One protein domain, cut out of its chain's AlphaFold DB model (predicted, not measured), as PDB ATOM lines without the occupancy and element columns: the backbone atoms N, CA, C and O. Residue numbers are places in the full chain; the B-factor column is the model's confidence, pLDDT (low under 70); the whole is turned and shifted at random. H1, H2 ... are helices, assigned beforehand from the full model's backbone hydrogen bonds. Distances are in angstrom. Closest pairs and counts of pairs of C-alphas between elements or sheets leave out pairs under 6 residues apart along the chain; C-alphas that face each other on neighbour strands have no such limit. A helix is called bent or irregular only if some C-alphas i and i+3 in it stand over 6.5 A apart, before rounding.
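AT A GLANCE: This is residues 2 to 47 of the 218 residues of an uncharacterized protein of Tribolium castaneum (UniProt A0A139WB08). The longest helix, H3, makes about half the length of a thin, stretched-out model, and at its far end from the last residues two short helices, H1 and H2, meet at a corner nearly at right angles. The link between H2 and H3 runs out along the long axis, H3 has no other helix packed on it, and residues 40 to 47 turn aside at the end of H3. The printed part has 46 residues with three named helices, H1, H2 and H3 in that order along the chain, and no named strand; the class is all helix. The whole is extended, with a radius of gyration of the C-alphas of 16.7 A, and its C-alphas span 47 by 14 by 14 A, a rod in outline.

HOW THE PARTS SIT: H3, residues 23 to 39, touches no helix. H2, residues 12 to 18, comes before it in the chain, and the two are apart although a tight link of 4 residues joins them. Residues 20 to 32, of which 23 to 32 belong to H3, stand free. H1, residues 2 to 7, is apart from H3. H1 and H2 touch only at the corner by their tight link of 4 residues, with 4 pairs of C-alphas within 8 A. Their closest C-alphas are those of Ala 5 and His 15, 6.0 A apart. The lines of H1 and H2 stand at 87 degrees, about perpendicular, and their centres are 10.6 A apart. In H1, H2 and H3 every backbone O i to N i+4 pair is within hydrogen-bond range.

IN THESE COORDINATES: H3 has 17 residues, Gln 23 to Glu 39, and measures 24.7 A from first to last C-alpha. It begins at C-alpha 23, at (273.402, 153.980, 341.524), and ends at C-alpha 39, at (287.898, 172.345, 349.434). H2 has 7 residues, Lys 12 to Phe 18, and measures 10.3 A. H1 has 6 residues, Glu 2 to Phe 7, measures 8.8 A and begins at C-alpha 2, at (260.243, 142.787, 347.873). No helix is bent or irregular.

THE WHOLE: The two C-alphas farthest apart are those of Gly 9 and Gly 41, 46.6 A. The C-alphas of the first and last printed residues, Glu 2 and Lys 47, are 38.5 A apart. The printed part has no cut, and no link between named helices is long. The mean pLDDT of the printed part is 84.1, and no printed residue is under 70.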
ATOM      1  N   GLU A   2     261.473 142.821 348.705       70.19
ATOM      2  CA  GLU A   2     260.243 142.787 347.873       70.19
ATOM      3  C   GLU A   2     258.940 142.968 348.668       70.19
ATOM      4  O   GLU A   2     258.022 143.625 348.193       70.19
ATOM      5  N   GLN A   3     258.895 142.479 349.910       78.69
ATOM      6  CA  GLN A   3     257.758 142.659 350.820       78.69
ATOM      7  C   GLN A   3     257.425 144.137 351.101       78.69
ATOM      8  O   GLN A   3     256.252 144.461 351.259       78.69
ATOM      9  N   VAL A   4     258.422 145.034 351.110       80.12
ATOM     10  CA  VAL A   4     258.206 146.482 351.310       80.12
ATOM     11  C   VAL A   4     257.509 147.091 350.093       80.12
ATOM     12  O   VAL A   4     256.573 147.867 350.250       80.12
ATOM     13  N   ALA A   5     257.889 146.668 348.880       83.06
ATOM     14  CA  ALA A   5     257.210 147.089 347.657       83.06
ATOM     15  C   ALA A   5     255.736 146.674 347.664       83.06
ATOM     16  O   ALA A   5     254.867 147.518 347.459       83.06
ATOM     17  N   THR A   6     255.452 145.411 347.997       83.62
ATOM     18  CA  THR A   6     254.077 144.906 348.110       83.62
ATOM     19  C   THR A   6     253.278 145.641 349.190       83.62
ATOM     20  O   THR A   6     252.122 145.976 348.954       83.62
ATOM     21  N   PHE A   7     253.880 145.935 350.350       86.94
ATOM     22  CA  PHE A   7     253.228 146.674 351.440       86.94
ATOM     23  C   PHE A   7     252.842 148.106 351.037       86.94
ATOM     24  O   PHE A   7     251.756 148.564 351.371       86.94
ATOM     25  N   MET A   8     253.688 148.788 350.259       80.25
ATOM     26  CA  MET A   8     253.398 150.120 349.708       80.25
ATOM     27  C   MET A   8     252.481 150.088 348.468       80.25
ATOM     28  O   MET A   8     252.243 151.124 347.857       80.25
ATOM     29  N   GLY A   9     251.986 148.915 348.050       87.56
ATOM     30  CA  GLY A   9     251.170 148.759 346.839       87.56
ATOM     31  C   GLY A   9     251.946 148.904 345.520       87.56
ATOM     32  O   GLY A   9     251.344 148.953 344.448       87.56
ATOM     33  N   HIS A  10     253.279 148.958 345.564       89.56
ATOM     34  CA  HIS A  10     254.130 149.108 344.388       89.56
ATOM     35  C   HIS A  10     254.456 147.756 343.752       89.56
ATOM     36  O   HIS A  10     254.794 146.781 344.425       89.56
ATOM     37  N   THR A  11     254.472 147.707 342.418       89.38
ATOM     38  CA  THR A  11     255.047 146.546 341.729       89.38
ATOM     39  C   THR A  11     256.563 146.502 341.944       89.38
ATOM     40  O   THR A  11     257.232 147.538 342.003       89.38
ATOM     41  N   LYS A  12     257.134 145.291 342.005       83.44
ATOM     42  CA  LYS A  12     258.584 145.065 342.161       83.44
ATOM     43  C   LYS A  12     259.423 145.854 341.147       83.44
ATOM     44  O   LYS A  12     260.489 146.346 341.506       83.44
ATOM     45  N   LYS A  13     258.930 145.996 339.907       85.06
ATOM     46  CA  LYS A  13     259.568 146.791 338.851       85.06
ATOM     47  C   LYS A  13     259.590 148.281 339.214       85.06
ATOM     48  O   LYS A  13     260.668 148.854 339.310       85.06
ATOM     49  N   THR A  14     258.429 148.868 339.518       82.62
ATOM     50  CA  THR A  14     258.314 150.280 339.928       82.62
ATOM     51  C   THR A  14     259.206 150.599 341.127       82.62
ATOM     52  O   THR A  14     259.895 151.615 341.137       82.62
ATOM     53  N   HIS A  15     259.258 149.711 342.124       84.62
ATOM     54  CA  HIS A  15     260.119 149.924 343.286       84.62
ATOM     55  C   HIS A  15     261.616 149.813 342.943       84.62
ATOM     56  O   HIS A  15     262.436 150.480 343.573       84.62
ATOM     57  N   ALA A  16     262.004 148.986 341.970       81.88
ATOM     58  CA  ALA A  16     263.395 148.876 341.536       81.88
ATOM     59  C   ALA A  16     263.863 150.093 340.720       81.88
ATOM     60  O   ALA A  16     265.016 150.483 340.869       81.88
ATOM     61  N   GLU A  17     262.983 150.675 339.901       79.75
ATOM     62  CA  GLU A  17     263.298 151.793 338.997       79.75
ATOM     63  C   GLU A  17     263.174 153.175 339.664       79.75
ATOM     64  O   GLU A  17     264.011 154.033 339.415       79.75
ATOM     65  N   PHE A  18     262.168 153.390 340.524       76.38
ATOM     66  CA  PHE A  18     261.828 154.730 341.044       76.38
ATOM     67  C   PHE A  18     262.018 154.912 342.559       76.38
ATOM     68  O   PHE A  18     262.099 156.044 343.023       76.38
ATOM     69  N   TYR A  19     262.074 153.824 343.340       78.31
ATOM     70  CA  TYR A  19     262.158 153.878 344.815       78.31
ATOM     71  C   TYR A  19     263.451 153.297 345.395       78.31
ATOM     72  O   TYR A  19     263.699 153.403 346.596       78.31
ATOM     73  N   ARG A  20     264.296 152.677 344.569       76.25
ATOM     74  CA  ARG A  20     265.707 152.512 344.917       76.25
ATOM     75  C   ARG A  20     266.414 153.819 344.618       76.25
ATOM     76  O   ARG A  20     266.094 154.471 343.632       76.25
ATOM     77  N   LEU A  21     267.410 154.152 345.433       71.31
ATOM     78  CA  LEU A  21     268.397 155.151 345.050       71.31
ATOM     79  C   LEU A  21     269.068 154.651 343.754       71.31
ATOM     80  O   LEU A  21     269.663 153.568 343.795       71.31
ATOM     81  N   PRO A  22     268.958 155.362 342.617       72.06
ATOM     82  CA  PRO A  22     269.712 155.015 341.422       72.06
ATOM     83  C   PRO A  22     271.199 155.054 341.767       72.06
ATOM     84  O   PRO A  22     271.642 155.949 342.494       72.06
ATOM     85  N   GLN A  23     271.963 154.085 341.258       70.56
ATOM     86  CA  GLN A  23     273.402 153.980 341.524       70.56
ATOM     87  C   GLN A  23     274.122 155.302 341.209       70.56
ATOM     88  O   GLN A  23     274.989 155.742 341.964       70.56
ATOM     89  N   ASP A  24     273.671 155.965 340.147       79.62
ATOM     90  CA  ASP A  24     274.131 157.258 339.661       79.62
ATOM     91  C   ASP A  24     274.003 158.352 340.734       79.62
ATOM     92  O   ASP A  24     274.967 159.066 340.982       79.62
ATOM     93  N   ILE A  25     272.879 158.434 341.465       85.50
ATOM     94  CA  ILE A  25     272.700 159.438 342.535       85.50
ATOM     95  C   ILE A  25     273.684 159.188 343.685       85.50
ATOM     96  O   ILE A  25     274.260 160.136 344.225       85.50
ATOM     97  N   TYR A  26     273.919 157.922 344.048       85.12
ATOM     98  CA  TYR A  26     274.916 157.580 345.065       85.12
ATOM     99  C   TYR A  26     276.331 157.981 344.621       85.12
ATOM    100  O   TYR A  26     277.062 158.598 345.395       85.12
ATOM    101  N   GLN A  27     276.702 157.703 343.368       88.19
ATOM    102  CA  GLN A  27     277.994 158.103 342.803       88.19
ATOM    103  C   GLN A  27     278.142 159.630 342.714       88.19
ATOM    104  O   GLN A  27     279.172 160.157 343.133       88.19
ATOM    105  N   THR A  28     277.117 160.358 342.262       89.31
ATOM    106  CA  THR A  28     277.116 161.829 342.213       89.31
ATOM    107  C   THR A  28     277.299 162.437 343.603       89.31
ATOM    108  O   THR A  28     278.167 163.289 343.785       89.31
ATOM    109  N   ALA A  29     276.556 161.963 344.611       88.81
ATOM    110  CA  ALA A  29     276.702 162.428 345.991       88.81
ATOM    111  C   ALA A  29     278.105 162.139 346.559       88.81
ATOM    112  O   ALA A  29     278.673 162.954 347.286       88.81
ATOM    113  N   LYS A  30     278.688 160.993 346.191       89.50
ATOM    114  CA  LYS A  30     280.036 160.579 346.589       89.50
ATOM    115  C   LYS A  30     281.116 161.489 345.998       89.50
ATOM    116  O   LYS A  30     281.988 161.942 346.734       89.50
ATOM    117  N   VAL A  31     281.014 161.825 344.710       90.81
ATOM    118  CA  VAL A  31     281.901 162.796 344.043       90.81
ATOM    119  C   VAL A  31     281.743 164.192 344.650       90.81
ATOM    120  O   VAL A  31     282.743 164.798 345.023       90.81
ATOM    121  N   ALA A  32     280.512 164.676 344.839       90.88
ATOM    122  CA  ALA A  32     280.250 165.979 345.457       90.88
ATOM    123  C   ALA A  32     280.855 166.092 346.871       90.88
ATOM    124  O   ALA A  32     281.442 167.112 347.225       90.88
ATOM    125  N   LYS A  33     280.786 165.019 347.667       88.69
ATOM    126  CA  LYS A  33     281.388 164.969 349.005       88.69
ATOM    127  C   LYS A  33     282.921 164.907 348.977       88.69
ATOM    128  O   LYS A  33     283.553 165.498 349.845       88.69
ATOM    129  N   ILE A  34     283.527 164.253 347.981       89.94
ATOM    130  CA  ILE A  34     284.986 164.298 347.767       89.94
ATOM    131  C   ILE A  34     285.430 165.716 347.381       89.94
ATOM    132  O   ILE A  34     286.428 166.191 347.914       89.94
ATOM    133  N   LEU A  35     284.673 166.420 346.530       90.75
ATOM    134  CA  LEU A  35     284.940 167.821 346.175       90.75
ATOM    135  C   LEU A  35     284.891 168.748 347.401       90.75
ATOM    136  O   LEU A  35     285.814 169.531 347.602       90.75
ATOM    137  N   LEU A  36     283.896 168.590 348.278       87.50
ATOM    138  CA  LEU A  36     283.817 169.332 349.544       87.50
ATOM    139  C   LEU A  36     284.992 169.019 350.495       87.50
ATOM    140  O   LEU A  36     285.466 169.885 351.228       87.50
ATOM    141  N   LEU A  37     285.488 167.778 350.501       86.56
ATOM    142  CA  LEU A  37     286.660 167.395 351.297       86.56
ATOM    143  C   LEU A  37     287.971 167.928 350.698       86.56
ATOM    144  O   LEU A  37     288.889 168.229 351.457       86.56
ATOM    145  N   LEU A  38     288.052 168.084 349.373       88.50
ATOM    146  CA  LEU A  38     289.156 168.764 348.685       88.50
ATOM    147  C   LEU A  38     289.185 170.263 349.014       88.50
ATOM    148  O   LEU A  38     290.253 170.772 349.342       88.50
ATOM    149  N   GLU A  39     288.034 170.940 349.008       87.81
ATOM    150  CA  GLU A  39     287.898 172.345 349.434       87.81
ATOM    151  C   GLU A  39     288.389 172.552 350.876       87.81
ATOM    152  O   GLU A  39     289.142 173.479 351.156       87.81
ATOM    153  N   LYS A  40     288.056 171.623 351.784       86.56
ATOM    154  CA  LYS A  40     288.530 171.619 353.180       86.56
ATOM    155  C   LYS A  40     289.968 171.099 353.368       86.56
ATOM    156  O   LYS A  40     290.355 170.795 354.495       86.56
ATOM    157  N   GLY A  41     290.742 170.897 352.298       85.75
ATOM    158  CA  GLY A  41     292.123 170.390 352.347       85.75
ATOM    159  C   GLY A  41     292.284 168.912 352.751       85.75
ATOM    160  O   GLY A  41     293.384 168.371 352.689       85.75
ATOM    161  N   LYS A  42     291.200 168.206 353.094       84.50
ATOM    162  CA  LYS A  42     291.179 166.795 353.538       84.50
ATOM    163  C   LYS A  42     291.041 165.801 352.369       84.50
ATOM    164  O   LYS A  42     290.585 164.673 352.550       84.50
ATOM    165  N   GLY A  43     291.407 166.220 351.156       83.94
ATOM    166  CA  GLY A  43     291.257 165.433 349.927       83.94
ATOM    167  C   GLY A  43     292.422 164.491 349.598       83.94
ATOM    168  O   GLY A  43     292.227 163.516 348.873       83.94
ATOM    169  N   GLU A  44     293.622 164.731 350.142       86.44
ATOM    170  CA  GLU A  44     294.831 163.957 349.804       86.44
ATOM    171  C   GLU A  44     294.688 162.458 350.119       86.44
ATOM    172  O   GLU A  44     295.105 161.612 349.328       86.44
ATOM    173  N   GLN A  45     293.977 162.120 351.198       85.94
ATOM    174  CA  GLN A  45     293.675 160.742 351.606       85.94
ATOM    175  C   GLN A  45     292.856 159.923 350.585       85.94
ATOM    176  O   GLN A  45     292.704 158.710 350.760       85.94
ATOM    177  N   PHE A  46     292.314 160.553 349.536       87.06
ATOM    178  CA  PHE A  46     291.572 159.897 348.453       87.06
ATOM    179  C   PHE A  46     292.349 159.832 347.129       87.06
ATOM    180  O   PHE A  46     291.880 159.216 346.171       87.06
ATOM    181  N   LYS A  47     293.548 160.423 347.057       87.62
ATOM    182  CA  LYS A  47     294.389 160.415 345.856       87.62
ATOM    183  C   LYS A  47     294.773 158.980 345.477       87.62
ATOM    184  O   LYS A  47     295.282 158.227 346.299       87.62
TER     185      LYS A  47